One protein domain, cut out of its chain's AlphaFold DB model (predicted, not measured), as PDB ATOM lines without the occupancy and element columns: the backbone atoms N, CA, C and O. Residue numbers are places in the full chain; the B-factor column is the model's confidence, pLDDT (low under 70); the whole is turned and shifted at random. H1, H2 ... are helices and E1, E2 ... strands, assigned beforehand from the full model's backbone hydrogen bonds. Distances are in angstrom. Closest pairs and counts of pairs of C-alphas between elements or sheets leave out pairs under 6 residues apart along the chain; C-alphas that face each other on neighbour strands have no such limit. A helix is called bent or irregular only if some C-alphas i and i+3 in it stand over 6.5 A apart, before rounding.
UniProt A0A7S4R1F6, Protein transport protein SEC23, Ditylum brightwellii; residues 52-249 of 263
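What this domain is: This is residues 52 to 249 of the 263 residues of the protein "Protein transport protein SEC23" of Ditylum brightwellii (UniProt A0A7S4R1F6). A sheet of five strands stands between two helices: the long H5 covers one face, running lengthwise along the strands, and the short H6 crosses the other face near the E5 edge. H1, H2 and H3 gather at one end of the strands, with H10 near H1, while H7, H8 and H9 form a loose group away from the sheet. The printed part has 198 residues with ten named helices and five named strands, in the order H1 H2 H3 E1 E2 E3 E4 H4 H5 E5 H6 H7 H8 H9 H10. The sheet runs E2 E1 E3 E4 E5 and is mixed, and the class is mixed, helices and strands. The whole is compact, with a radius of gyration of the C-alphas of 16.9 A, and its rounded outline spans 46 by 41 by 34 A.

How they stand to each other: In the sheet, E3, residues 128 to 133, is antiparallel to E1, residues 102 to 107, with N 104 and O 131 within hydrogen-bond range at 2.8 A. E3 and E4, residues 137 to 142, form an antiparallel hairpin, with N 132 and O 139 at 2.8 A. E4 is parallel to the edge strand E5, residues 177 to 182, with N 140 and O 179 at 2.9 A. The other edge strand, E2, residues 115 to 117, meets E1 only at a point, where C-alphas 116 and 104 face each other at 4.4 A. H5, residues 152 to 169, is on the sheet at a height of 8.8 A, over E3 and E4; it runs along the strands, at 15 degrees to E3 on the local plane. Its C-alpha of Cys 161 is 6.6 A from that of Val 131, the closest pair with E3. H4, residues 144 to 147, only grazes the sheet. E4, H4, H5 and E5 make a strand-helix-strand unit, two parallel neighbour strands with helices between, and its crossover is right-handed. On the opposite face, H6, residues 186 to 192, lies over E5 at a height of 8.0 A and runs across the strands, at 68 degrees to E5 on the local plane; the closest C-alphas are those of Leu 181 and Ser 188, 5.4 A apart. H3, residues 92 to 99, is not on the sheet, but only just, with 4 pairs of C-alphas within 10 A. H1, residues 52 to 65, touches H3 with residues 59 to 63 alone, at a steep tilt of 49 degrees, the same way; the closest C-alphas, of Leu 63 and Met 99, are 4.6 A apart. H2, residues 77 to 89, and H3 form a helical hairpin and only just touch, with 3 pairs of C-alphas within 8 A, the closest those of Phe 87 and Cys 95 at 5.7 A; their tilt is a shallow 23 degrees, opposite ways. H10, residues 239 to 249, also only just touches H1, with 3 such pairs, the closest those of His 61 and Phe 239 at 6.4 A; the two are about perpendicular at 82 degrees. H7, residues 203 to 209, and H8, residues 211 to 215, touch only at the corner, and only just, with 3 pairs, the closest those of Leu 207 and Leu 213 at 6.0 A. H9, residues 218 to 226, is close to H8 but not clearly touching, the closest C-alphas being those of Leu 213 and Leu 221 at 7.3 A. Every O i to N i+4 pair is within hydrogen-bond range in H5, H7, H9 and H10, against 9 of 10 in H1, 8 of 9 in H2, 3 of 4 in H3, 1 of 3 in H6 and 0 of 1 in H8; O i to N i+3 pairs within range are 2 of 4 in H6 and 2 of 2 in H8, and H4 is too short for an i+4 pair.

Where its parts are: H1 begins at C-alpha 52, (184.334, 191.001, 150.568), and is 22.1 A long; it is irregular, with C-alphas 52 and 55 7.2 A apart. H5, the longest helix, measures 26.2 A from C-alpha 152 at (143.083, 187.249, 162.558). H2 measures 18.7 A, E1 17.1 A and H10 15.5 A, the last ending at C-alpha 249, (183.913, 191.203, 128.231).

The domain as a whole: The two C-alphas farthest apart, those of Gly 150 and Thr 249, are 54.2 A apart. The printed part has no cut. The links H1 to H2 and H9 to H10 are long, and residues 227 to 238 hold no named element. The mean pLDDT of the printed part is 90.6; residues 71 to 74, 148 to 151 and 249 are under 70.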
ATOM      1  N   GLU A  52     184.508 189.680 149.950       87.00
ATOM      2  CA  GLU A  52     184.334 191.001 150.568       87.00
ATOM      3  C   GLU A  52     183.700 192.030 149.620       87.00
ATOM      4  O   GLU A  52     183.119 193.021 150.065       87.00
ATOM      5  N   LEU A  53     183.813 191.817 148.307       87.00
ATOM      6  CA  LEU A  53     183.285 192.714 147.280       87.00
ATOM      7  C   LEU A  53     181.981 192.194 146.652       87.00
ATOM      8  O   LEU A  53     181.361 192.899 145.851       87.00
ATOM      9  N   SER A  54     181.551 190.979 147.001       86.31
ATOM     10  CA  SER A  54     180.375 190.328 146.412       86.31
ATOM     11  C   SER A  54     179.090 191.143 146.621       86.31
ATOM     12  O   SER A  54     178.324 191.356 145.677       86.31
ATOM     13  N   ASP A  55     178.894 191.695 147.820       88.44
ATOM     14  CA  ASP A  55     177.748 192.548 148.146       88.44
ATOM     15  C   ASP A  55     177.751 193.848 147.339       88.44
ATOM     16  O   ASP A  55     176.709 194.277 146.836       88.44
ATOM     17  N   ALA A  56     178.925 194.453 147.141       91.75
ATOM     18  CA  ALA A  56     179.053 195.659 146.334       91.75
ATOM     19  C   ALA A  56     178.654 195.395 144.874       91.75
ATOM     20  O   ALA A  56     177.937 196.198 144.277       91.75
ATOM     21  N   LEU A  57     179.041 194.247 144.307       92.12
ATOM     22  CA  LEU A  57     178.607 193.859 142.963       92.12
ATOM     23  C   LEU A  57     177.098 193.648 142.873       92.12
ATOM     24  O   LEU A  57     176.483 194.075 141.894       92.12
ATOM     25  N   ARG A  58     176.488 193.014 143.878       92.38
ATOM     26  CA  ARG A  58     175.030 192.832 143.926       92.38
ATOM     27  C   ARG A  58     174.319 194.178 143.987       92.38
ATOM     28  O   ARG A  58     173.384 194.411 143.225       92.38
ATOM     29  N   LEU A  59     174.807 195.103 144.811       94.56
ATOM     30  CA  LEU A  59     174.294 196.471 144.862       94.56
ATOM     31  C   LEU A  59     174.438 197.192 143.515       94.56
ATOM     32  O   LEU A  59     173.516 197.891 143.104       94.56
ATOM     33  N   LEU A  60     175.552 197.012 142.800       94.38
ATOM     34  CA  LEU A  60     175.747 197.594 141.466       94.38
ATOM     35  C   LEU A  60     174.799 197.002 140.419       94.38
ATOM     36  O   LEU A  60     174.264 197.748 139.595       94.38
ATOM     37  N   HIS A  61     174.552 195.689 140.463       94.88
ATOM     38  CA  HIS A  61     173.540 195.041 139.623       94.88
ATOM     39  C   HIS A  61     172.156 195.640 139.879       94.88
ATOM     40  O   HIS A  61     171.499 196.081 138.936       94.88
ATOM     41  N   HIS A  62     171.768 195.766 141.150       95.31
ATOM     42  CA  HIS A  62     170.521 196.413 141.553       95.31
ATOM     43  C   HIS A  62     170.435 197.876 141.114       95.31
ATOM     44  O   HIS A  62     169.434 198.273 140.523       95.31
ATOM     45  N   LEU A  63     171.491 198.665 141.319       93.75
ATOM     46  CA  LEU A  63     171.539 200.068 140.915       93.75
ATOM     47  C   LEU A  63     171.358 200.225 139.398       93.75
ATOM     48  O   LEU A  63     170.611 201.100 138.957       93.75
ATOM     49  N   ARG A  64     172.015 199.372 138.598       92.25
ATOM     50  CA  ARG A  64     171.916 199.375 137.130       92.25
ATOM     51  C   ARG A  64     170.477 199.168 136.658       92.25
ATOM     52  O   ARG A  64     170.029 199.891 135.771       92.25
ATOM     53  N   ARG A  65     169.783 198.163 137.200       91.50
ATOM     54  CA  ARG A  65     168.395 197.839 136.814       91.50
ATOM     55  C   ARG A  65     167.355 198.722 137.504       91.50
ATOM     56  O   ARG A  65     166.224 198.838 137.039       91.50
ATOM     57  N   GLY A  66     167.743 199.333 138.616       89.44
ATOM     58  CA  GLY A  66     166.896 200.150 139.461       89.44
ATOM     59  C   GLY A  66     166.458 201.455 138.797       89.44
ATOM     60  O   GLY A  66     166.934 201.840 137.728       89.44
ATOM     61  N   PRO A  67     165.554 202.192 139.452       87.88
ATOM     62  CA  PRO A  67     164.911 203.370 138.873       87.88
ATOM     63  C   PRO A  67     165.883 204.533 138.577       87.88
ATOM     64  O   PRO A  67     165.623 205.352 137.699       87.88
ATOM     65  N   MET A  68     167.039 204.584 139.249       87.38
ATOM     66  CA  MET A  68     168.020 205.659 139.068       87.38
ATOM     67  C   MET A  68     168.778 205.584 137.736       87.38
ATOM     68  O   MET A  68     168.977 206.621 137.085       87.38
ATOM     69  N   LEU A  69     169.236 204.389 137.346       88.81
ATOM     70  CA  LEU A  69     170.057 204.179 136.144       88.81
ATOM     71  C   LEU A  69     169.335 203.403 135.042       88.81
ATOM     72  O   LEU A  69     169.728 203.515 133.882       88.81
ATOM     73  N   GLY A  70     168.279 202.664 135.381       83.81
ATOM     74  CA  GLY A  70     167.523 201.861 134.436       83.81
ATOM     75  C   GLY A  70     166.997 202.697 133.270       83.81
ATOM     76  O   GLY A  70     166.316 203.716 133.446       83.81
ATOM     77  N   SER A  71     167.291 202.241 132.054       68.00
ATOM     78  CA  SER A  71     166.796 202.823 130.801       68.00
ATOM     79  C   SER A  71     165.338 202.457 130.503       68.00
ATOM     80  O   SER A  71     164.782 202.925 129.513       68.00
ATOM     81  N   GLY A  72     164.711 201.641 131.357       67.81
ATOM     82  CA  GLY A  72     163.359 201.138 131.154       67.81
ATOM     83  C   GLY A  72     162.295 202.244 131.056       67.81
ATOM     84  O   GLY A  72     162.482 203.351 131.576       67.81
ATOM     85  N   PRO A  73     161.137 201.938 130.444       63.50
ATOM     86  CA  PRO A  73     160.043 202.887 130.206       63.50
ATOM     87  C   PRO A  73     159.297 203.303 131.486       63.50
ATOM     88  O   PRO A  73     158.311 204.028 131.430       63.50
ATOM     89  N   LEU A  74     159.737 202.815 132.647       67.81
ATOM     90  CA  LEU A  74     158.984 202.848 133.897       67.81
ATOM     91  C   LEU A  74     158.986 204.213 134.597       67.81
ATOM     92  O   LEU A  74     158.223 204.382 135.546       67.81
ATOM     93  N   GLN A  75     159.833 205.164 134.186       78.75
ATOM     94  CA  GLN A  75     159.948 206.459 134.860       78.75
ATOM     95  C   GLN A  75     160.131 207.630 133.901       78.75
ATOM     96  O   GLN A  75     160.876 207.551 132.920       78.75
ATOM     97  N   SER A  76     159.488 208.749 134.236       88.25
ATOM     98  CA  SER A  76     159.702 210.019 133.548       88.25
ATOM     99  C   SER A  76     161.136 210.530 133.766       88.25
ATOM    100  O   SER A  76     161.865 210.070 134.653       88.25
ATOM    101  N   PHE A  77     161.583 211.474 132.934       88.81
ATOM    102  CA  PHE A  77     162.878 212.127 133.151       88.81
ATOM    103  C   PHE A  77     162.908 212.911 134.469       88.81
ATOM    104  O   PHE A  77     163.924 212.876 135.164       88.81
ATOM    105  N   ASP A  78     161.785 213.516 134.854       92.31
ATOM    106  CA  ASP A  78     161.657 214.286 136.091       92.31
ATOM    107  C   ASP A  78     161.747 213.389 137.331       92.31
ATOM    108  O   ASP A  78     162.504 213.687 138.257       92.31
ATOM    109  N   ASP A  79     161.072 212.233 137.326       89.62
ATOM    110  CA  ASP A  79     161.168 211.256 138.420       89.62
ATOM    111  C   ASP A  79     162.616 210.809 138.643       89.62
ATOM    112  O   ASP A  79     163.092 210.742 139.784       89.62
ATOM    113  N   ARG A  80     163.338 210.546 137.545       90.19
ATOM    114  CA  ARG A  80     164.754 210.164 137.582       90.19
ATOM    115  C   ARG A  80     165.629 211.297 138.102       90.19
ATOM    116  O   ARG A  80     166.513 211.049 138.923       90.19
ATOM    117  N   ALA A  81     165.388 212.533 137.670       92.25
ATOM    118  CA  ALA A  81     166.118 213.699 138.156       92.25
ATOM    119  C   ALA A  81     165.929 213.892 139.670       92.25
ATOM    120  O   ALA A  81     166.911 214.087 140.387       92.25
ATOM    121  N   ILE A  82     164.698 213.744 140.174       92.06
ATOM    122  CA  ILE A  82     164.387 213.826 141.608       92.06
ATOM    123  C   ILE A  82     165.125 212.737 142.390       92.06
ATOM    124  O   ILE A  82     165.742 213.023 143.416       92.06
ATOM    125  N   GLN A  83     165.095 211.488 141.915       91.81
ATOM    126  CA  GLN A  83     165.792 210.389 142.587       91.81
ATOM    127  C   GLN A  83     167.306 210.591 142.630       91.81
ATOM    128  O   GLN A  83     167.917 210.387 143.673       91.81
ATOM    129  N   ARG A  84     167.906 211.033 141.521       94.31
ATOM    130  CA  ARG A  84     169.348 211.304 141.451       94.31
ATOM    131  C   ARG A  84     169.745 212.465 142.355       94.31
ATOM    132  O   ARG A  84     170.736 212.357 143.066       94.31
ATOM    133  N   ASN A  85     168.962 213.545 142.369       95.25
ATOM    134  CA  ASN A  85     169.201 214.682 143.261       95.25
ATOM    135  C   ASN A  85     169.206 214.234 144.727       95.25
ATOM    136  O   ASN A  85     170.120 214.572 145.473       95.25
ATOM    137  N   LEU A  86     168.220 213.422 145.108       94.62
ATOM    138  CA  LEU A  86     168.114 212.874 146.451       94.62
ATOM    139  C   LEU A  86     169.320 211.987 146.795       94.62
ATOM    140  O   LEU A  86     169.983 212.240 147.794       94.62
ATOM    141  N   PHE A  87     169.670 211.030 145.931       95.75
ATOM    142  CA  PHE A  87     170.820 210.137 146.120       95.75
ATOM    143  C   PHE A  87     172.134 210.898 146.354       95.75
ATOM    144  O   PHE A  87     172.899 210.562 147.249       95.75
ATOM    145  N   LEU A  88     172.381 211.968 145.593       96.12
ATOM    146  CA  LEU A  88     173.609 212.766 145.704       96.12
ATOM    147  C   LEU A  88     173.719 213.572 147.008       96.12
ATOM    148  O   LEU A  88     174.788 214.094 147.313       96.12
ATOM    149  N   ARG A  89     172.625 213.709 147.763       95.75
ATOM    150  CA  ARG A  89     172.561 214.507 148.997       95.75
ATOM    151  C   ARG A  89     172.476 213.657 150.260       95.75
ATOM    152  O   ARG A  89     172.509 214.213 151.357       95.75
ATOM    153  N   LEU A  90     172.324 212.347 150.112       95.25
ATOM    154  CA  LEU A  90     172.093 211.435 151.220       95.25
ATOM    155  C   LEU A  90     173.390 210.812 151.742       95.25
ATOM    156  O   LEU A  90     174.372 210.684 151.007       95.25
ATOM    157  N   PRO A  91     173.416 210.413 153.024       95.12
ATOM    158  CA  PRO A  91     174.527 209.646 153.559       95.12
ATOM    159  C   PRO A  91     174.579 208.261 152.907       95.12
ATOM    160  O   PRO A  91     173.558 207.700 152.512       95.12
ATOM    161  N   LEU A  92     175.769 207.655 152.892       93.94
ATOM    162  CA  LEU A  92     176.010 206.347 152.268       93.94
ATOM    163  C   LEU A  92     174.990 205.274 152.683       93.94
ATOM    164  O   LEU A  92     174.527 204.510 151.842       93.94
ATOM    165  N   LYS A  93     174.614 205.232 153.968       91.31
ATOM    166  CA  LYS A  93     173.626 204.281 154.498       91.31
ATOM    167  C   LYS A  93     172.293 204.346 153.744       91.31
ATOM    168  O   LYS A  93     171.712 203.306 153.443       91.31
ATOM    169  N   ASP A  94     171.825 205.551 153.452       93.38
ATOM    170  CA  ASP A  94     170.561 205.774 152.754       93.38
ATOM    171  C   ASP A  94     170.719 205.533 151.250       93.38
ATOM    172  O   ASP A  94     169.851 204.924 150.631       93.38
ATOM    173  N   CYS A  95     171.872 205.903 150.682       94.88
ATOM    174  CA  CYS A  95     172.214 205.589 149.295       94.88
ATOM    175  C   CYS A  95     172.166 204.081 149.017       94.88
ATOM    176  O   CYS A  95     171.624 203.675 147.994       94.88
ATOM    177  N   ILE A  96     172.661 203.244 149.936       94.19
ATOM    178  CA  ILE A  96     172.582 201.779 149.808       94.19
ATOM    179  C   ILE A  96     171.118 201.318 149.713       94.19
ATOM    180  O   ILE A  96     170.790 200.546 148.817       94.19
ATOM    181  N   GLY A  97     170.232 201.849 150.564       92.50
ATOM    182  CA  GLY A  97     168.794 201.541 150.529       92.50
ATOM    183  C   GLY A  97     168.057 202.083 149.300       92.50
ATOM    184  O   GLY A  97     166.968 201.618 148.984       92.50
ATOM    185  N   MET A  98     168.640 203.058 148.597       93.94
ATOM    186  CA  MET A  98     168.157 203.499 147.287       93.94
ATOM    187  C   MET A  98     168.673 202.618 146.142       93.94
ATOM    188  O   MET A  98     168.027 202.549 145.098       93.94
ATOM    189  N   MET A  99     169.845 201.987 146.290       94.56
ATOM    190  CA  MET A  99     170.417 201.102 145.269       94.56
ATOM    191  C   MET A  99     169.661 199.778 145.201       94.56
ATOM    192  O   MET A  99     169.295 199.351 144.108       94.56
ATOM    193  N   ALA A 100     169.431 199.148 146.353       95.06
ATOM    194  CA  ALA A 100     168.681 197.907 146.482       95.06
ATOM    195  C   ALA A 100     167.766 197.977 147.711       95.06
ATOM    196  O   ALA A 100     168.191 198.495 148.748       95.06
ATOM    197  N   PRO A 101     166.541 197.432 147.635       95.75
ATOM    198  CA  PRO A 101     165.659 197.421 148.787       95.75
ATOM    199  C   PRO A 101     166.204 196.485 149.868       95.75
ATOM    200  O   PRO A 101     166.691 195.391 149.575       95.75
ATOM    201  N   PHE A 102     166.069 196.880 151.130       96.81
ATOM    202  CA  PHE A 102     166.248 195.946 152.239       96.81
ATOM    203  C   PHE A 102     164.989 195.094 152.371       96.81
ATOM    204  O   PHE A 102     163.898 195.662 152.415       96.81
ATOM    205  N   LEU A 103     165.125 193.770 152.432       96.94
ATOM    206  CA  LEU A 103     163.999 192.849 152.576       96.94
ATOM    207  C   LEU A 103     164.090 192.042 153.866       96.94
ATOM    208  O   LEU A 103     165.171 191.607 154.267       96.94
ATOM    209  N   TRP A 104     162.923 191.775 154.442       96.75
ATOM    210  CA  TRP A 104     162.724 190.834 155.531       96.75
ATOM    211  C   TRP A 104     161.562 189.899 155.212       96.75
ATOM    212  O   TRP A 104     160.553 190.331 154.651       96.75
ATOM    213  N   GLY A 105     161.708 188.630 155.568       92.94
ATOM    214  CA  GLY A 105     160.672 187.616 155.419       92.94
ATOM    215  C   GLY A 105     160.060 187.235 156.760       92.94
ATOM    216  O   GLY A 105     160.761 187.156 157.766       92.94
ATOM    217  N   LEU A 106     158.757 186.969 156.742       90.88
ATOM    218  CA  LEU A 106     157.996 186.379 157.833       90.88
ATOM    219  C   LEU A 106     157.206 185.188 157.283       90.88
ATOM    220  O   LEU A 106     156.390 185.341 156.374       90.88
ATOM    221  N   MET A 107     157.447 183.999 157.829       82.38
ATOM    222  CA  MET A 107     156.722 182.785 157.450       82.38
ATOM    223  C   MET A 107     155.477 182.623 158.314       82.38
ATOM    224  O   MET A 107     155.537 182.748 159.539       82.38
ATOM    225  N   ILE A 108     154.344 182.303 157.694       77.62
ATOM    226  CA  ILE A 108     153.117 182.056 158.454       77.62
ATOM    227  C   ILE A 108     153.180 180.685 159.115       77.62
ATOM    228  O   ILE A 108     153.456 179.682 158.460       77.62
ATOM    229  N   GLY A 109     152.904 180.666 160.421       72.38
ATOM    230  CA  GLY A 109     153.045 179.485 161.276       72.38
ATOM    231  C   GLY A 109     154.430 179.341 161.916       72.38
ATOM    232  O   GLY A 109     154.612 178.440 162.727       72.38
ATOM    233  N   GLY A 110     155.382 180.222 161.587       70.50
ATOM    234  CA  GLY A 110     156.694 180.295 162.233       70.50
ATOM    235  C   GLY A 110     156.764 181.341 163.351       70.50
ATOM    236  O   GLY A 110     155.774 181.992 163.697       70.50
ATOM    237  N   ASN A 111     157.968 181.524 163.897       70.69
ATOM    238  CA  ASN A 111     158.250 182.589 164.857       70.69
ATOM    239  C   ASN A 111     158.100 183.973 164.205       70.69
ATOM    240  O   ASN A 111     158.448 184.174 163.041       70.69
ATOM    241  N   PHE A 112     157.612 184.942 164.981       72.56
ATOM    242  CA  PHE A 112     157.462 186.339 164.568       72.56
ATOM    243  C   PHE A 112     158.802 187.085 164.581       72.56
ATOM    244  O   PHE A 112     159.004 188.011 165.365       72.56
ATOM    245  N   GLU A 113     159.731 186.676 163.720       84.38
ATOM    246  CA  GLU A 113     161.039 187.311 163.585       84.38
ATOM    247  C   GLU A 113     161.261 187.817 162.157       84.38
ATOM    248  O   GLU A 113     161.069 187.094 161.181       84.38
ATOM    249  N   PHE A 114     161.673 189.082 162.034       88.88
ATOM    250  CA  PHE A 114     162.029 189.683 160.752       88.88
ATOM    251  C   PHE A 114     163.417 189.209 160.324       88.88
ATOM    252  O   PHE A 114     164.429 189.821 160.673       88.88
ATOM    253  N   MET A 115     163.468 188.143 159.531       90.50
ATOM    254  CA  MET A 115     164.733 187.628 159.012       90.50
ATOM    255  C   MET A 115     165.121 188.354 157.724       90.50
ATOM    256  O   MET A 115     164.294 188.424 156.812       90.50
ATOM    257  N   PRO A 116     166.347 188.895 157.607       93.75
ATOM    258  CA  PRO A 116     166.796 189.530 156.376       93.75
ATOM    259  C   PRO A 116     166.877 188.500 155.246       93.75
ATOM    260  O   PRO A 116     167.406 187.406 155.432       93.75
ATOM    261  N   ILE A 117     166.384 188.861 154.062       93.94
ATOM    262  CA  ILE A 117     166.422 187.999 152.875       93.94
ATOM    263  C   ILE A 117     166.953 188.768 151.660       93.94
ATOM    264  O   ILE A 117     166.832 189.996 151.605       93.94
ATOM    265  N   PRO A 118     167.533 188.077 150.662       94.00
ATOM    266  CA  PRO A 118     167.996 188.733 149.450       94.00
ATOM    267  C   PRO A 118     166.852 189.447 148.700       94.00
ATOM    268  O   PRO A 118     165.763 188.880 148.583       94.00
ATOM    269  N   PRO A 119     167.090 190.647 148.135       96.38
ATOM    270  CA  PRO A 119     166.143 191.381 147.290       96.38
ATOM    271  C   PRO A 119     165.946 190.727 145.913       96.38
ATOM    272  O   PRO A 119     166.141 191.348 144.873       96.38
ATOM    273  N   GLU A 120     165.562 189.457 145.870       96.44
ATOM    274  CA  GLU A 120     165.510 188.656 144.649       96.44
ATOM    275  C   GLU A 120     164.148 187.962 144.501       96.44
ATOM    276  O   GLU A 120     163.429 187.730 145.467       96.44
ATOM    277  N   THR A 121     163.759 187.631 143.270       96.94
ATOM    278  CA  THR A 121     162.405 187.146 142.953       96.94
ATOM    279  C   THR A 121     162.002 185.864 143.684       96.94
ATOM    280  O   THR A 121     160.848 185.730 144.087       96.94
ATOM    281  N   LEU A 122     162.944 184.943 143.908       96.38
ATOM    282  CA  LEU A 122     162.679 183.673 144.596       96.38
ATOM    283  C   LEU A 122     162.441 183.828 146.105       96.38
ATOM    284  O   LEU A 122     162.134 182.841 146.762       96.38
ATOM    285  N   ALA A 123     162.514 185.048 146.646       95.19
ATOM    286  CA  ALA A 123     162.088 185.361 148.007       95.19
ATOM    287  C   ALA A 123     160.554 185.427 148.171       95.19
ATOM    288  O   ALA A 123     160.054 185.377 149.289       95.19
ATOM    289  N   LEU A 124     159.785 185.563 147.081       95.62
ATOM    290  CA  LEU A 124     158.337 185.815 147.137       95.62
ATOM    291  C   LEU A 124     157.504 184.529 147.235       95.62
ATOM    292  O   LEU A 124     156.791 184.173 146.295       95.62
ATOM    293  N   TRP A 125     157.581 183.823 148.360       93.69
ATOM    294  CA  TRP A 125     156.873 182.552 148.572       93.69
ATOM    295  C   TRP A 125     155.383 182.747 148.882       93.69
ATOM    296  O   TRP A 125     154.991 183.747 149.484       93.69
ATOM    297  N   ASP A 126     154.543 181.775 148.514       91.94
ATOM    298  CA  ASP A 126     153.078 181.843 148.678       91.94
ATOM    299  C   ASP A 126     152.640 181.954 150.145       91.94
ATOM    300  O   ASP A 126     151.671 182.648 150.443       91.94
ATOM    301  N   ASN A 127     153.350 181.291 151.063       89.94
ATOM    302  CA  ASN A 127     153.042 181.267 152.497       89.94
ATOM    303  C   ASN A 127     153.927 182.228 153.321       89.94
ATOM    304  O   ASN A 127     154.326 181.922 154.447       89.94
ATOM    305  N   SER A 128     154.278 183.379 152.744       91.88
ATOM    306  CA  SER A 128     155.158 184.361 153.382       91.88
ATOM    307  C   SER A 128     154.618 185.784 153.292       91.88
ATOM    308  O   SER A 128     153.908 186.147 152.349       91.88
ATOM    309  N   ILE A 129     154.974 186.599 154.283       94.88
ATOM    310  CA  ILE A 129     154.840 188.051 154.248       94.88
ATOM    311  C   ILE A 129     156.240 188.631 154.072       94.88
ATOM    312  O   ILE A 129     157.147 188.333 154.846       94.88
ATOM    313  N   ILE A 130     156.410 189.465 153.051       96.44
ATOM    314  CA  ILE A 130     157.666 190.143 152.754       96.44
ATOM    315  C   ILE A 130     157.535 191.618 153.097       96.44
ATOM    316  O   ILE A 130     156.627 192.310 152.642       96.44
ATOM    317  N   VAL A 131     158.484 192.105 153.877       97.69
ATOM    318  CA  VAL A 131     158.621 193.505 154.246       97.69
ATOM    319  C   VAL A 131     159.807 194.073 153.493       97.69
ATOM    320  O   VAL A 131     160.889 193.496 153.547       97.69
ATOM    321  N   ALA A 132     159.625 195.180 152.779       98.00
ATOM    322  CA  ALA A 132     160.700 195.787 152.007       98.00
ATOM    323  C   ALA A 132     160.791 197.301 152.192       98.00
ATOM    324  O   ALA A 132     159.788 198.006 152.302       98.00
ATOM    325  N   ASP A 133     162.019 197.795 152.172       97.62
ATOM    326  CA  ASP A 133     162.367 199.197 152.325       97.62
ATOM    327  C   ASP A 133     163.283 199.636 151.172       97.62
ATOM    328  O   ASP A 133     164.482 199.366 151.189       97.62
ATOM    329  N   ASP A 134     162.693 200.305 150.176       94.81
ATOM    330  CA  ASP A 134     163.332 200.884 148.976       94.81
ATOM    331  C   ASP A 134     163.580 202.393 149.158       94.81
ATOM    332  O   ASP A 134     163.415 203.195 148.233       94.81
ATOM    333  N   TYR A 135     163.857 202.814 150.396       95.31
ATOM    334  CA  TYR A 135     164.059 204.193 150.844       95.31
ATOM    335  C   TYR A 135     162.854 205.137 150.670       95.31
ATOM    336  O   TYR A 135     162.359 205.657 151.665       95.31
ATOM    337  N   ARG A 136     162.376 205.366 149.435       93.00
ATOM    338  CA  ARG A 136     161.191 206.183 149.092       93.00
ATOM    339  C   ARG A 136     159.883 205.404 149.167       93.00
ATOM    340  O   ARG A 136     158.825 206.017 149.279       93.00
ATOM    341  N   ASN A 137     159.946 204.084 149.029       95.44
ATOM    342  CA  ASN A 137     158.780 203.214 149.077       95.44
ATOM    343  C   ASN A 137     159.003 202.138 150.132       95.44
ATOM    344  O   ASN A 137     160.057 201.506 150.174       95.44
ATOM    345  N   LEU A 138     157.988 201.934 150.956       98.25
ATOM    346  CA  LEU A 138     157.906 200.865 151.934       98.25
ATOM    347  C   LEU A 138     156.868 199.875 151.421       98.25
ATOM    348  O   LEU A 138     155.813 200.286 150.935       98.25
ATOM    349  N   PHE A 139     157.155 198.586 151.507       98.31
ATOM    350  CA  PHE A 139     156.265 197.545 151.017       98.31
ATOM    351  C   PHE A 139     155.989 196.528 152.111       98.31
ATOM    352  O   PHE A 139     156.910 196.041 152.762       98.31
ATOM    353  N   VAL A 140     154.721 196.165 152.249       97.81
ATOM    354  CA  VAL A 140     154.289 194.942 152.920       97.81
ATOM    355  C   VAL A 140     153.598 194.107 151.859       97.81
ATOM    356  O   VAL A 140     152.563 194.506 151.335       97.81
ATOM    357  N   TRP A 141     154.191 192.982 151.487       97.31
ATOM    358  CA  TRP A 141     153.676 192.085 150.463       97.31
ATOM    359  C   TRP A 141     153.231 190.770 151.087       97.31
ATOM    360  O   TRP A 141     153.955 190.178 151.877       97.31
ATOM    361  N   SER A 142     152.033 190.324 150.736       95.25
ATOM    362  CA  SER A 142     151.436 189.072 151.203       95.25
ATOM    363  C   SER A 142     151.380 188.050 150.074       95.25
ATOM    364  O   SER A 142     150.783 188.332 149.028       95.25
ATOM    365  N   GLY A 143     151.958 186.871 150.298       93.88
ATOM    366  CA  GLY A 143     151.805 185.723 149.410       93.88
ATOM    367  C   GLY A 143     150.359 185.226 149.354       93.88
ATOM    368  O   GLY A 143     149.531 185.527 150.213       93.88
ATOM    369  N   ARG A 144     150.007 184.473 148.310       90.81
ATOM    370  CA  ARG A 144     148.611 184.053 148.099       90.81
ATOM    371  C   ARG A 144     148.020 183.269 149.273       90.81
ATOM    372  O   ARG A 144     146.886 183.531 149.672       90.81
ATOM    373  N   SER A 145     148.786 182.337 149.831       88.38
ATOM    374  CA  SER A 145     148.325 181.443 150.898       88.38
ATOM    375  C   SER A 145     148.175 182.158 152.242       88.38
ATOM    376  O   SER A 145     147.490 181.656 153.133       88.38
ATOM    377  N   THR A 146     148.735 183.366 152.383       83.50
ATOM    378  CA  THR A 146     148.658 184.124 153.634       83.50
ATOM    379  C   THR A 146     147.297 184.748 153.901       83.50
ATOM    380  O   THR A 146     146.957 185.017 155.051       83.50
ATOM    381  N   VAL A 147     146.519 185.007 152.847       74.56
ATOM    382  CA  VAL A 147     145.276 185.799 152.898       74.56
ATOM    383  C   VAL A 147     144.036 184.896 152.976       74.56
ATOM    384  O   VAL A 147     142.971 185.230 152.459       74.56
ATOM    385  N   SER A 148     144.154 183.723 153.604       66.19
ATOM    386  CA  SER A 148     142.995 182.851 153.828       66.19
ATOM    387  C   SER A 148     141.920 183.605 154.621       66.19
ATOM    388  O   SER A 148     142.217 184.241 155.635       66.19
ATOM    389  N   ALA A 149     140.678 183.583 154.123       54.91
ATOM    390  CA  ALA A 149     139.577 184.369 154.668       54.91
ATOM    391  C   ALA A 149     139.392 184.092 156.169       54.91
ATOM    392  O   ALA A 149     139.095 182.968 156.563       54.91
ATOM    393  N   GLY A 150     139.565 185.127 156.995       57.03
ATOM    394  CA  GLY A 150     139.355 185.035 158.438       57.03
ATOM    395  C   GLY A 150     140.534 184.474 159.230       57.03
ATOM    396  O   GLY A 150     140.295 183.787 160.214       57.03
ATOM    397  N   ASN A 151     141.784 184.758 158.845       69.81
ATOM    398  CA  ASN A 151     142.939 184.566 159.725       69.81
ATOM    399  C   ASN A 151     143.258 185.872 160.498       69.81
ATOM    400  O   ASN A 151     143.987 186.712 159.963       69.81
ATOM    401  N   PRO A 152     142.769 186.067 161.747       75.88
ATOM    402  CA  PRO A 152     143.083 187.249 162.558       75.88
ATOM    403  C   PRO A 152     144.584 187.476 162.735       75.88
ATOM    404  O   PRO A 152     145.031 188.607 162.917       75.88
ATOM    405  N   GLN A 153     145.373 186.399 162.675       80.81
ATOM    406  CA  GLN A 153     146.816 186.477 162.802       80.81
ATOM    407  C   GLN A 153     147.419 187.267 161.639       80.81
ATOM    408  O   GLN A 153     148.327 188.052 161.887       80.81
ATOM    409  N   HIS A 154     146.889 187.136 160.412       85.44
ATOM    410  CA  HIS A 154     147.369 187.872 159.232       85.44
ATOM    411  C   HIS A 154     147.270 189.384 159.434       85.44
ATOM    412  O   HIS A 154     148.270 190.080 159.279       85.44
ATOM    413  N   GLU A 155     146.114 189.895 159.863       87.69
ATOM    414  CA  GLU A 155     145.932 191.335 160.096       87.69
ATOM    415  C   GLU A 155     146.874 191.873 161.180       87.69
ATOM    416  O   GLU A 155     147.425 192.967 161.041       87.69
ATOM    417  N   ILE A 156     147.101 191.090 162.239       88.81
ATOM    418  CA  ILE A 156     148.071 191.424 163.287       88.81
ATOM    419  C   ILE A 156     149.486 191.470 162.699       88.81
ATOM    420  O   ILE A 156     150.196 192.450 162.932       88.81
ATOM    421  N   MET A 157     149.876 190.473 161.892       90.06
ATOM    422  CA  MET A 157     151.192 190.448 161.239       90.06
ATOM    423  C   MET A 157     151.398 191.693 160.373       90.06
ATOM    424  O   MET A 157     152.447 192.330 160.453       90.06
ATOM    425  N   ILE A 158     150.396 192.061 159.569       92.75
ATOM    426  CA  ILE A 158     150.460 193.232 158.690       92.75
ATOM    427  C   ILE A 158     150.667 194.506 159.510       92.75
ATOM    428  O   ILE A 158     151.601 195.250 159.226       92.75
ATOM    429  N   ARG A 159     149.901 194.715 160.589       93.62
ATOM    430  CA  ARG A 159     150.093 195.877 161.476       93.62
ATOM    431  C   ARG A 159     151.490 195.920 162.095       93.62
ATOM    432  O   ARG A 159     152.093 196.989 162.161       93.62
ATOM    433  N   SER A 160     152.030 194.775 162.515       93.62
ATOM    434  CA  SER A 160     153.407 194.692 163.018       93.62
ATOM    435  C   SER A 160     154.439 195.048 161.941       93.62
ATOM    436  O   SER A 160     155.403 195.758 162.229       93.62
ATOM    437  N   CYS A 161     154.225 194.617 160.695       95.81
ATOM    438  CA  CYS A 161     155.073 194.971 159.554       95.81
ATOM    439  C   CYS A 161     155.029 196.476 159.254       95.81
ATOM    440  O   CYS A 161     156.070 197.097 159.035       95.81
ATOM    441  N   GLU A 162     153.838 197.075 159.277       97.00
ATOM    442  CA  GLU A 162     153.662 198.519 159.108       97.00
ATOM    443  C   GLU A 162     154.414 199.288 160.195       97.00
ATOM    444  O   GLU A 162     155.224 200.159 159.882       97.00
ATOM    445  N   GLN A 163     154.213 198.931 161.466       96.50
ATOM    446  CA  GLN A 163     154.892 199.576 162.589       96.50
ATOM    447  C   GLN A 163     156.417 199.478 162.464       96.50
ATOM    448  O   GLN A 163     157.112 200.476 162.664       96.50
ATOM    449  N   PHE A 164     156.939 198.307 162.087       96.56
ATOM    450  CA  PHE A 164     158.367 198.102 161.855       96.56
ATOM    451  C   PHE A 164     158.923 199.046 160.775       96.56
ATOM    452  O   PHE A 164     159.942 199.711 160.991       96.56
ATOM    453  N   LEU A 165     158.243 199.166 159.629       97.50
ATOM    454  CA  LEU A 165     158.664 200.050 158.538       97.50
ATOM    455  C   LEU A 165     158.530 201.537 158.897       97.50
ATOM    456  O   LEU A 165     159.397 202.340 158.539       97.50
ATOM    457  N   MET A 166     157.469 201.916 159.610       96.62
ATOM    458  CA  MET A 166     157.254 203.293 160.059       96.62
ATOM    459  C   MET A 166     158.325 203.722 161.064       96.62
ATOM    460  O   MET A 166     158.914 204.789 160.914       96.62
ATOM    461  N   GLU A 167     158.667 202.863 162.024       96.88
ATOM    462  CA  GLU A 167     159.740 203.129 162.987       96.88
ATOM    463  C   GLU A 167     161.101 203.263 162.290       96.88
ATOM    464  O   GLU A 167     161.862 204.199 162.547       96.88
ATOM    465  N   ARG A 168     161.390 202.376 161.330       94.44
ATOM    466  CA  ARG A 168     162.628 202.413 160.538       94.44
ATOM    467  C   ARG A 168     162.754 203.675 159.676       94.44
ATOM    468  O   ARG A 168     163.871 204.107 159.374       94.44
ATOM    469  N   SER A 169     161.630 204.254 159.264       96.19
ATOM    470  CA  SER A 169     161.579 205.385 158.337       96.19
ATOM    471  C   SER A 169     161.270 206.732 158.997       96.19
ATOM    472  O   SER A 169     161.312 207.756 158.316       96.19
ATOM    473  N   LYS A 170     161.046 206.761 160.318       96.25
ATOM    474  CA  LYS A 170     160.524 207.923 161.060       96.25
ATOM    475  C   LYS A 170     161.284 209.240 160.876       96.25
ATOM    476  O   LYS A 170     160.687 210.305 160.958       96.25
ATOM    477  N   ASN A 171     162.592 209.174 160.617       94.69
ATOM    478  CA  ASN A 171     163.459 210.349 160.474       94.69
ATOM    479  C   ASN A 171     163.846 210.641 159.013       94.69
ATOM    480  O   ASN A 171     164.766 211.419 158.768       94.69
ATOM    481  N   ARG A 172     163.218 209.979 158.035       94.62
ATOM    482  CA  ARG A 172     163.582 210.140 156.625       94.62
ATOM    483  C   ARG A 172     162.904 211.341 155.999       94.62
ATOM    484  O   ARG A 172     161.725 211.606 156.222       94.62
ATOM    485  N   PHE A 173     163.660 212.007 155.138       92.19
ATOM    486  CA  PHE A 173     163.152 213.030 154.249       92.19
ATOM    487  C   PHE A 173     163.555 212.702 152.803       92.19
ATOM    488  O   PHE A 173     164.746 212.538 152.541       92.19
ATOM    489  N   PRO A 174     162.605 212.651 151.849       93.94
ATOM    490  CA  PRO A 174     161.162 212.825 152.033       93.94
ATOM    491  C   PRO A 174     160.518 211.642 152.777       93.94
ATOM    492  O   PRO A 174     161.089 210.554 152.837       93.94
ATOM    493  N   MET A 175     159.313 211.859 153.313       95.38
ATOM    494  CA  MET A 175     158.519 210.785 153.915       95.38
ATOM    495  C   MET A 175     158.231 209.707 152.855       95.38
ATOM    496  O   MET A 175     157.738 210.047 151.772       95.38
ATOM    497  N   PRO A 176     158.542 208.430 153.122       96.75
ATOM    498  CA  PRO A 176     158.318 207.381 152.145       96.75
ATOM    499  C   PRO A 176     156.852 206.968 152.061       96.75
ATOM    500  O   PRO A 176     156.084 207.098 153.012       96.75
ATOM    501  N   GLN A 177     156.469 206.429 150.905       96.44
ATOM    502  CA  GLN A 177     155.124 205.923 150.671       96.44
ATOM    503  C   GLN A 177     155.028 204.450 151.068       96.44
ATOM    504  O   GLN A 177     155.776 203.624 150.549       96.44
ATOM    505  N   LEU A 178     154.082 204.122 151.947       97.94
ATOM    506  CA  LEU A 178     153.767 202.750 152.332       97.94
ATOM    507  C   LEU A 178     152.776 202.112 151.352       97.94
ATOM    508  O   LEU A 178     151.743 202.697 151.029       97.94
ATOM    509  N   HIS A 179     153.089 200.898 150.904       97.94
ATOM    510  CA  HIS A 179     152.267 200.087 150.011       97.94
ATOM    511  C   HIS A 179     151.988 198.733 150.664       97.94
ATOM    512  O   HIS A 179     152.916 197.970 150.929       97.94
ATOM    513  N   ILE A 180     150.712 198.415 150.869       97.12
ATOM    514  CA  ILE A 180     150.264 197.086 151.297       97.12
ATOM    515  C   ILE A 180     149.784 196.360 150.044       97.12
ATOM    516  O   ILE A 180     148.879 196.832 149.359       97.12
ATOM    517  N   LEU A 181     150.449 195.264 149.703       96.50
ATOM    518  CA  LEU A 181     150.340 194.579 148.422       96.50
ATOM    519  C   LEU A 181     149.995 193.110 148.641       96.50
ATOM    520  O   LEU A 181     150.500 192.476 149.568       96.50
ATOM    521  N   ARG A 182     149.194 192.540 147.742       94.88
ATOM    522  CA  ARG A 182     148.943 191.097 147.714       94.88
ATOM    523  C   ARG A 182     149.404 190.491 146.405       94.88
ATOM    524  O   ARG A 182     149.377 191.127 145.349       94.88
ATOM    525  N   GLU A 183     149.828 189.240 146.471       93.81
ATOM    526  CA  GLU A 183     150.158 188.476 145.282       93.81
ATOM    527  C   GLU A 183     148.982 188.437 144.293       93.81
ATOM    528  O   GLU A 183     147.830 188.233 144.669       93.81
ATOM    529  N   GLY A 184     149.282 188.619 143.006       90.69
ATOM    530  CA  GLY A 184     148.284 188.631 141.936       90.69
ATOM    531  C   GLY A 184     147.634 189.998 141.714       90.69
ATOM    532  O   GLY A 184     147.022 190.212 140.668       90.69
ATOM    533  N   GLU A 185     147.815 190.958 142.624       92.94
ATOM    534  CA  GLU A 185     147.334 192.318 142.412       92.94
ATOM    535  C   GLU A 185     148.221 193.096 141.441       92.94
ATOM    536  O   GLU A 185     149.452 193.024 141.452       92.94
ATOM    537  N   SER A 186     147.574 193.958 140.657       91.69
ATOM    538  CA  SER A 186     148.216 194.879 139.716       91.69
ATOM    539  C   SER A 186     149.351 195.687 140.367       91.69
ATOM    540  O   SER A 186     150.412 195.860 139.766       91.69
ATOM    541  N   MET A 187     149.161 196.140 141.611       93.69
ATOM    542  CA  MET A 187     150.128 196.962 142.347       93.69
ATOM    543  C   MET A 187     151.321 196.172 142.894       93.69
ATOM    544  O   MET A 187     152.375 196.774 143.115       93.69
ATOM    545  N   SER A 188     151.220 194.839 143.003       94.56
ATOM    546  CA  SER A 188     152.331 193.963 143.407       94.56
ATOM    547  C   SER A 188     153.562 194.149 142.518       94.56
ATOM    548  O   SER A 188     154.690 193.981 142.984       94.56
ATOM    549  N   ARG A 189     153.367 194.575 141.259       92.56
ATOM    550  CA  ARG A 189     154.461 194.845 140.318       92.56
ATOM    551  C   ARG A 189     155.454 195.903 140.803       92.56
ATOM    552  O   ARG A 189     156.598 195.925 140.358       92.56
ATOM    553  N   ARG A 190     155.021 196.809 141.690       93.06
ATOM    554  CA  ARG A 190     155.894 197.852 142.245       93.06
ATOM    555  C   ARG A 190     157.040 197.228 143.027       93.06
ATOM    556  O   ARG A 190     158.181 197.592 142.767       93.06
ATOM    557  N   LEU A 191     156.743 196.248 143.885       95.69
ATOM    558  CA  LEU A 191     157.763 195.498 144.609       95.69
ATOM    559  C   LEU A 191     158.546 194.577 143.672       95.69
ATOM    560  O   LEU A 191     159.770 194.628 143.678       95.69
ATOM    561  N   THR A 192     157.876 193.780 142.829       94.31
ATOM    562  CA  THR A 192     158.586 192.808 141.972       94.31
ATOM    563  C   THR A 192     159.587 193.483 141.034       94.31
ATOM    564  O   THR A 192     160.672 192.951 140.826       94.31
ATOM    565  N   SER A 193     159.291 194.697 140.551       91.94
ATOM    566  CA  SER A 193     160.222 195.492 139.733       91.94
ATOM    567  C   SER A 193     161.517 195.889 140.455       91.94
ATOM    568  O   SER A 193     162.464 196.326 139.810       91.94
ATOM    569  N   ARG A 194     161.572 195.767 141.787       94.06
ATOM    570  CA  ARG A 194     162.763 196.051 142.602       94.06
ATOM    571  C   ARG A 194     163.620 194.822 142.867       94.06
ATOM    572  O   ARG A 194     164.777 194.971 143.249       94.06
ATOM    573  N   LEU A 195     163.100 193.623 142.605       95.75
ATOM    574  CA  LEU A 195     163.762 192.363 142.941       95.75
ATOM    575  C   LEU A 195     164.580 191.831 141.773       95.75
ATOM    576  O   LEU A 195     164.077 191.818 140.650       95.75
ATOM    577  N   ALA A 196     165.820 191.412 142.017       95.81
ATOM    578  CA  ALA A 196     166.663 190.823 140.982       95.81
ATOM    579  C   ALA A 196     166.087 189.466 140.520       95.81
ATOM    580  O   ALA A 196     165.591 188.702 141.356       95.81
ATOM    581  N   PRO A 197     166.133 189.147 139.214       96.31
ATOM    582  CA  PRO A 197     165.423 188.001 138.653       96.31
ATOM    583  C   PRO A 197     166.179 186.674 138.849       96.31
ATOM    584  O   PRO A 197     166.625 186.039 137.900       96.31
ATOM    585  N   SER A 198     166.298 186.225 140.099       96.00
ATOM    586  CA  SER A 198     166.928 184.944 140.459       96.00
ATOM    587  C   SER A 198     166.195 183.707 139.930       96.00
ATOM    588  O   SER A 198     166.795 182.650 139.769       96.00
ATOM    589  N   HIS A 199     164.910 183.822 139.589       95.31
ATOM    590  CA  HIS A 199     164.166 182.752 138.913       95.31
ATOM    591  C   HIS A 199     164.686 182.455 137.493       95.31
ATOM    592  O   HIS A 199     164.331 181.420 136.932       95.31
ATOM    593  N   GLY A 200     165.490 183.357 136.916       93.69
ATOM    594  CA  GLY A 200     166.152 183.168 135.627       93.69
ATOM    595  C   GLY A 200     167.436 182.336 135.704       93.69
ATOM    596  O   GLY A 200     167.923 181.905 134.664       93.69
ATOM    597  N   ASP A 201     167.976 182.087 136.902       93.81
ATOM    598  CA  ASP A 201     169.169 181.252 137.079       93.81
ATOM    599  C   ASP A 201     168.855 179.757 136.876       93.81
ATOM    600  O   ASP A 201     167.697 179.340 136.938       93.81
ATOM    601  N   SER A 202     169.877 178.918 136.670       91.81
ATOM    602  CA  SER A 202     169.682 177.460 136.585       91.81
ATOM    603  C   SER A 202     169.162 176.880 137.913       91.81
ATOM    604  O   SER A 202     169.481 177.428 138.972       91.81
ATOM    605  N   PRO A 203     168.396 175.771 137.914       92.06
ATOM    606  CA  PRO A 203     167.852 175.185 139.144       92.06
ATOM    607  C   PRO A 203     168.899 174.915 140.235       92.06
ATOM    608  O   PRO A 203     168.636 175.153 141.412       92.06
ATOM    609  N   GLU A 204     170.099 174.483 139.855       90.44
ATOM    610  CA  GLU A 204     171.209 174.201 140.771       90.44
ATOM    611  C   GLU A 204     171.714 175.487 141.438       90.44
ATOM    612  O   GLU A 204     171.972 175.516 142.638       90.44
ATOM    613  N   GLN A 205     171.814 176.576 140.671       90.12
ATOM    614  CA  GLN A 205     172.207 177.888 141.189       90.12
ATOM    615  C   GLN A 205     171.116 178.496 142.072       90.12
ATOM    616  O   GLN A 205     171.422 179.098 143.101       90.12
ATOM    617  N   GLN A 206     169.848 178.302 141.704       93.38
ATOM    618  CA  GLN A 206     168.717 178.706 142.537       93.38
ATOM    619  C   GLN A 206     168.773 178.013 143.899       93.38
ATOM    620  O   GLN A 206     168.642 178.687 144.915       93.38
ATOM    621  N   LEU A 207     169.019 176.698 143.932       91.56
ATOM    622  CA  LEU A 207     169.159 175.931 145.173       91.56
ATOM    623  C   LEU A 207     170.387 176.347 145.984       91.56
ATOM    624  O   LEU A 207     170.283 176.501 147.194       91.56
ATOM    625  N   ALA A 208     171.529 176.592 145.339       88.75
ATOM    626  CA  ALA A 208     172.723 177.078 146.033       88.75
ATOM    627  C   ALA A 208     172.481 178.444 146.704       88.75
ATOM    628  O   ALA A 208     172.945 178.692 147.815       88.75
ATOM    629  N   ARG A 209     171.731 179.337 146.043       87.62
ATOM    630  CA  ARG A 209     171.420 180.679 146.562       87.62
ATOM    631  C   ARG A 209     170.284 180.680 147.584       87.62
ATOM    632  O   ARG A 209     170.327 181.455 148.538       87.62
ATOM    633  N   PHE A 210     169.285 179.832 147.377       91.12
ATOM    634  CA  PHE A 210     168.117 179.664 148.233       91.12
ATOM    635  C   PHE A 210     167.980 178.183 148.620       91.12
ATOM    636  O   PHE A 210     167.104 177.498 148.088       91.12
ATOM    637  N   PRO A 211     168.790 177.678 149.572       90.62
ATOM    638  CA  PRO A 211     168.733 176.269 149.984       90.62
ATOM    639  C   PRO A 211     167.345 175.849 150.472       90.62
ATOM    640  O   PRO A 211     166.906 174.721 150.262       90.62
ATOM    641  N   ALA A 212     166.617 176.808 151.045       89.81
ATOM    642  CA  ALA A 212     165.229 176.691 151.463       89.81
ATOM    643  C   ALA A 212     164.289 176.194 150.349       89.81
ATOM    644  O   ALA A 212     163.297 175.542 150.642       89.81
ATOM    645  N   LEU A 213     164.596 176.431 149.068       91.50
ATOM    646  CA  LEU A 213     163.789 175.911 147.958       91.50
ATOM    647  C   LEU A 213     163.718 174.380 147.943       91.50
ATOM    648  O   LEU A 213     162.757 173.835 147.414       91.50
ATOM    649  N   GLY A 214     164.697 173.689 148.535       91.62
ATOM    650  CA  GLY A 214     164.682 172.232 148.657       91.62
ATOM    651  C   GLY A 214     163.591 171.690 149.586       91.62
ATOM    652  O   GLY A 214     163.318 170.495 149.541       91.62
ATOM    653  N   THR A 215     162.960 172.532 150.414       91.00
ATOM    654  CA  THR A 215     161.847 172.118 151.288       91.00
ATOM    655  C   THR A 215     160.483 172.233 150.613       91.00
ATOM    656  O   THR A 215     159.507 171.677 151.112       91.00
ATOM    657  N   LEU A 216     160.407 172.941 149.483       91.75
ATOM    658  CA  LEU A 216     159.178 173.120 148.723       91.75
ATOM    659  C   LEU A 216     158.890 171.887 147.866       91.75
ATOM    660  O   LEU A 216     159.790 171.282 147.281       91.75
ATOM    661  N   SER A 217     157.612 171.548 147.732       93.62
ATOM    662  CA  SER A 217     157.169 170.555 146.758       93.62
ATOM    663  C   SER A 217     157.414 171.037 145.323       93.62
ATOM    664  O   SER A 217     157.492 172.234 145.036       93.62
ATOM    665  N   GLU A 218     157.477 170.100 144.375       93.19
ATOM    666  CA  GLU A 218     157.648 170.426 142.954       93.19
ATOM    667  C   GLU A 218     156.554 171.384 142.445       93.19
ATOM    668  O   GLU A 218     156.834 172.320 141.695       93.19
ATOM    669  N   GLN A 219     155.315 171.199 142.907       94.56
ATOM    670  CA  GLN A 219     154.184 172.052 142.539       94.56
ATOM    671  C   GLN A 219     154.350 173.483 143.064       94.56
ATOM    672  O   GLN A 219     154.103 174.436 142.323       94.56
ATOM    673  N   GLU A 220     154.814 173.648 144.304       93.25
ATOM    674  CA  GLU A 220     155.092 174.963 144.895       93.25
ATOM    675  C   GLU A 220     156.250 175.667 144.182       93.25
ATOM    676  O   GLU A 220     156.169 176.865 143.910       93.25
ATOM    677  N   LEU A 221     157.300 174.933 143.799       93.94
ATOM    678  CA  LEU A 221     158.416 175.485 143.025       93.94
ATOM    679  C   LEU A 221     157.983 175.953 141.634       93.94
ATOM    680  O   LEU A 221     158.378 177.037 141.190       93.94
ATOM    681  N   ILE A 222     157.163 175.158 140.943       94.38
ATOM    682  CA  ILE A 222     156.588 175.543 139.649       94.38
ATOM    683  C   ILE A 222     155.727 176.796 139.823       94.38
ATOM    684  O   ILE A 222     155.892 177.751 139.062       94.38
ATOM    685  N   ALA A 223     154.860 176.831 140.838       94.81
ATOM    686  CA  ALA A 223     154.005 177.979 141.124       94.81
ATOM    687  C   ALA A 223     154.824 179.250 141.412       94.81
ATOM    688  O   ALA A 223     154.558 180.291 140.807       94.81
ATOM    689  N   LEU A 224     155.863 179.151 142.251       95.69
ATOM    690  CA  LEU A 224     156.772 180.248 142.588       95.69
ATOM    691  C   LEU A 224     157.444 180.835 141.342       95.69
ATOM    692  O   LEU A 224     157.431 182.051 141.143       95.69
ATOM    693  N   ARG A 225     157.995 179.984 140.470       94.88
ATOM    694  CA  ARG A 225     158.643 180.421 139.222       94.88
ATOM    695  C   ARG A 225     157.636 181.021 138.243       94.88
ATOM    696  O   ARG A 225     157.921 182.028 137.594       94.88
ATOM    697  N   TYR A 226     156.434 180.452 138.169       94.00
ATOM    698  CA  TYR A 226     155.387 180.896 137.250       94.00
ATOM    699  C   TYR A 226     154.899 182.328 137.525       94.00
ATOM    700  O   TYR A 226     154.439 183.006 136.599       94.00
ATOM    701  N   LYS A 227     155.074 182.844 138.753       94.12
ATOM    702  CA  LYS A 227     154.814 184.259 139.096       94.12
ATOM    703  C   LYS A 227     155.563 185.236 138.190       94.12
ATOM    704  O   LYS A 227     155.083 186.343 137.952       94.12
ATOM    705  N   PHE A 228     156.711 184.819 137.663       94.19
ATOM    706  CA  PHE A 228     157.611 185.652 136.872       94.19
ATOM    707  C   PHE A 228     157.647 185.255 135.389       94.19
ATOM    708  O   PHE A 228     158.577 185.603 134.676       94.19
ATOM    709  N   ARG A 229     156.609 184.580 134.877       90.69
ATOM    710  CA  ARG A 229     156.544 184.090 133.481       90.69
ATOM    711  C   ARG A 229     156.734 185.148 132.380       90.69
ATOM    712  O   ARG A 229     157.006 184.784 131.245       90.69
ATOM    713  N   PHE A 230     156.538 186.433 132.685       86.94
ATOM    714  CA  PHE A 230     156.717 187.549 131.737       86.94
ATOM    715  C   PHE A 230     158.133 188.148 131.767       86.94
ATOM    716  O   PHE A 230     158.347 189.270 131.314       86.94
ATOM    717  N   TYR A 231     159.078 187.417 132.346       89.38
ATOM    718  CA  TYR A 231     160.488 187.750 132.393       89.38
ATOM    719  C   TYR A 231     161.154 187.656 131.018       89.38
ATOM    720  O   TYR A 231     160.925 186.706 130.269       89.38
ATOM    721  N   ASP A 232     162.015 188.628 130.721       90.62
ATOM    722  CA  ASP A 232     162.870 188.640 129.540       90.62
ATOM    723  C   ASP A 232     164.344 188.810 129.965       90.62
ATOM    724  O   ASP A 232     164.750 189.912 130.352       90.62
ATOM    725  N   PRO A 233     165.168 187.748 129.873       90.19
ATOM    726  CA  PRO A 233     166.570 187.792 130.286       90.19
ATOM    727  C   PRO A 233     167.432 188.717 129.418       90.19
ATOM    728  O   PRO A 233     168.522 189.107 129.835       90.19
ATOM    729  N   SER A 234     166.978 189.080 128.212       88.62
ATOM    730  CA  SER A 234     167.733 189.980 127.337       88.62
ATOM    731  C   SER A 234     167.691 191.434 127.818       88.62
ATOM    732  O   SER A 234     168.658 192.176 127.624       88.62
ATOM    733  N   SER A 235     166.599 191.834 128.478       87.56
ATOM    734  CA  SER A 235     166.395 193.193 128.981       87.56
ATOM    735  C   SER A 235     166.682 193.342 130.478       87.56
ATOM    736  O   SER A 235     167.213 194.379 130.883       87.56
ATOM    737  N   ASP A 236     166.411 192.319 131.291       89.94
ATOM    738  CA  ASP A 236     166.686 192.309 132.734       89.94
ATOM    739  C   ASP A 236     167.421 191.017 133.130       89.94
ATOM    740  O   ASP A 236     166.814 190.131 133.709       89.94
ATOM    741  N   PRO A 237     168.714 190.841 132.807       93.25
ATOM    742  CA  PRO A 237     169.430 189.605 133.127       93.25
ATOM    743  C   PRO A 237     169.526 189.356 134.640       93.25
ATOM    744  O   PRO A 237     169.649 190.299 135.440       93.25
ATOM    745  N   SER A 238     169.573 188.079 135.033       94.69
ATOM    746  CA  SER A 238     169.886 187.683 136.410       94.69
ATOM    747  C   SER A 238     171.247 188.236 136.848       94.69
ATOM    748  O   SER A 238     172.080 188.644 136.029       94.69
ATOM    749  N   PHE A 239     171.496 188.263 138.162       93.25
ATOM    750  CA  PHE A 239     172.791 188.708 138.686       93.25
ATOM    751  C   PHE A 239     173.942 187.907 138.069       93.25
ATOM    752  O   PHE A 239     174.956 188.484 137.673       93.25
ATOM    753  N   ARG A 240     173.767 186.588 137.955       90.69
ATOM    754  CA  ARG A 240     174.773 185.677 137.414       90.69
ATOM    755  C   ARG A 240     175.040 185.952 135.936       90.69
ATOM    756  O   ARG A 240     176.201 186.109 135.560       90.69
ATOM    757  N   ASP A 241     173.994 186.043 135.120       91.94
ATOM    758  CA  ASP A 241     174.133 186.297 133.683       91.94
ATOM    759  C   ASP A 241     174.795 187.650 133.417       91.94
ATOM    760  O   ASP A 241     175.711 187.766 132.596       91.94
ATOM    761  N   TRP A 242     174.387 188.677 134.166       92.50
ATOM    762  CA  TRP A 242     175.026 189.986 134.110       92.50
ATOM    763  C   TRP A 242     176.500 189.920 134.519       92.50
ATOM    764  O   TRP A 242     177.354 190.433 133.793       92.50
ATOM    765  N   PHE A 243     176.807 189.280 135.648       90.19
ATOM    766  CA  PHE A 243     178.169 189.169 136.158       90.19
ATOM    767  C   PHE A 243     179.095 188.528 135.123       90.19
ATOM    768  O   PHE A 243     180.125 189.107 134.778       90.19
ATOM    769  N   TRP A 244     178.710 187.377 134.565       87.56
ATOM    770  CA  TRP A 244     179.538 186.671 133.586       87.56
ATOM    771  C   TRP A 244     179.621 187.393 132.241       87.56
ATOM    772  O   TRP A 244     180.651 187.320 131.572       87.56
ATOM    773  N   SER A 245     178.599 188.161 131.866       88.06
ATOM    774  CA  SER A 245     178.673 189.060 130.711       88.06
ATOM    775  C   SER A 245     179.733 190.155 130.911       88.06
ATOM    776  O   SER A 245     180.553 190.418 130.023       88.06
ATOM    777  N   VAL A 246     179.801 190.750 132.106       84.75
ATOM    778  CA  VAL A 246     180.805 191.776 132.440       84.75
ATOM    779  C   VAL A 246     182.205 191.164 132.592       84.75
ATOM    780  O   VAL A 246     183.161 191.648 131.989       84.75
ATOM    781  N   ALA A 247     182.348 190.059 133.321       80.50
ATOM    782  CA  ALA A 247     183.629 189.372 133.506       80.50
ATOM    783  C   ALA A 247     184.174 188.753 132.198       80.50
ATOM    784  O   ALA A 247     185.381 188.712 131.949       80.50
ATOM    785  N   GLY A 248     183.290 188.297 131.308       71.44
ATOM    786  CA  GLY A 248     183.673 187.775 129.997       71.44
ATOM    787  C   GLY A 248     184.110 188.867 129.014       71.44
ATOM    788  O   GLY A 248     184.986 188.636 128.177       71.44
ATOM    789  N   THR A 249     183.542 190.074 129.105       63.06
ATOM    790  CA  THR A 249     183.913 191.203 128.231       63.06
ATOM    791  C   THR A 249     185.262 191.813 128.600       63.06
ATOM    792  O   THR A 249     186.037 192.141 127.696       63.06
TER     793      THR A 249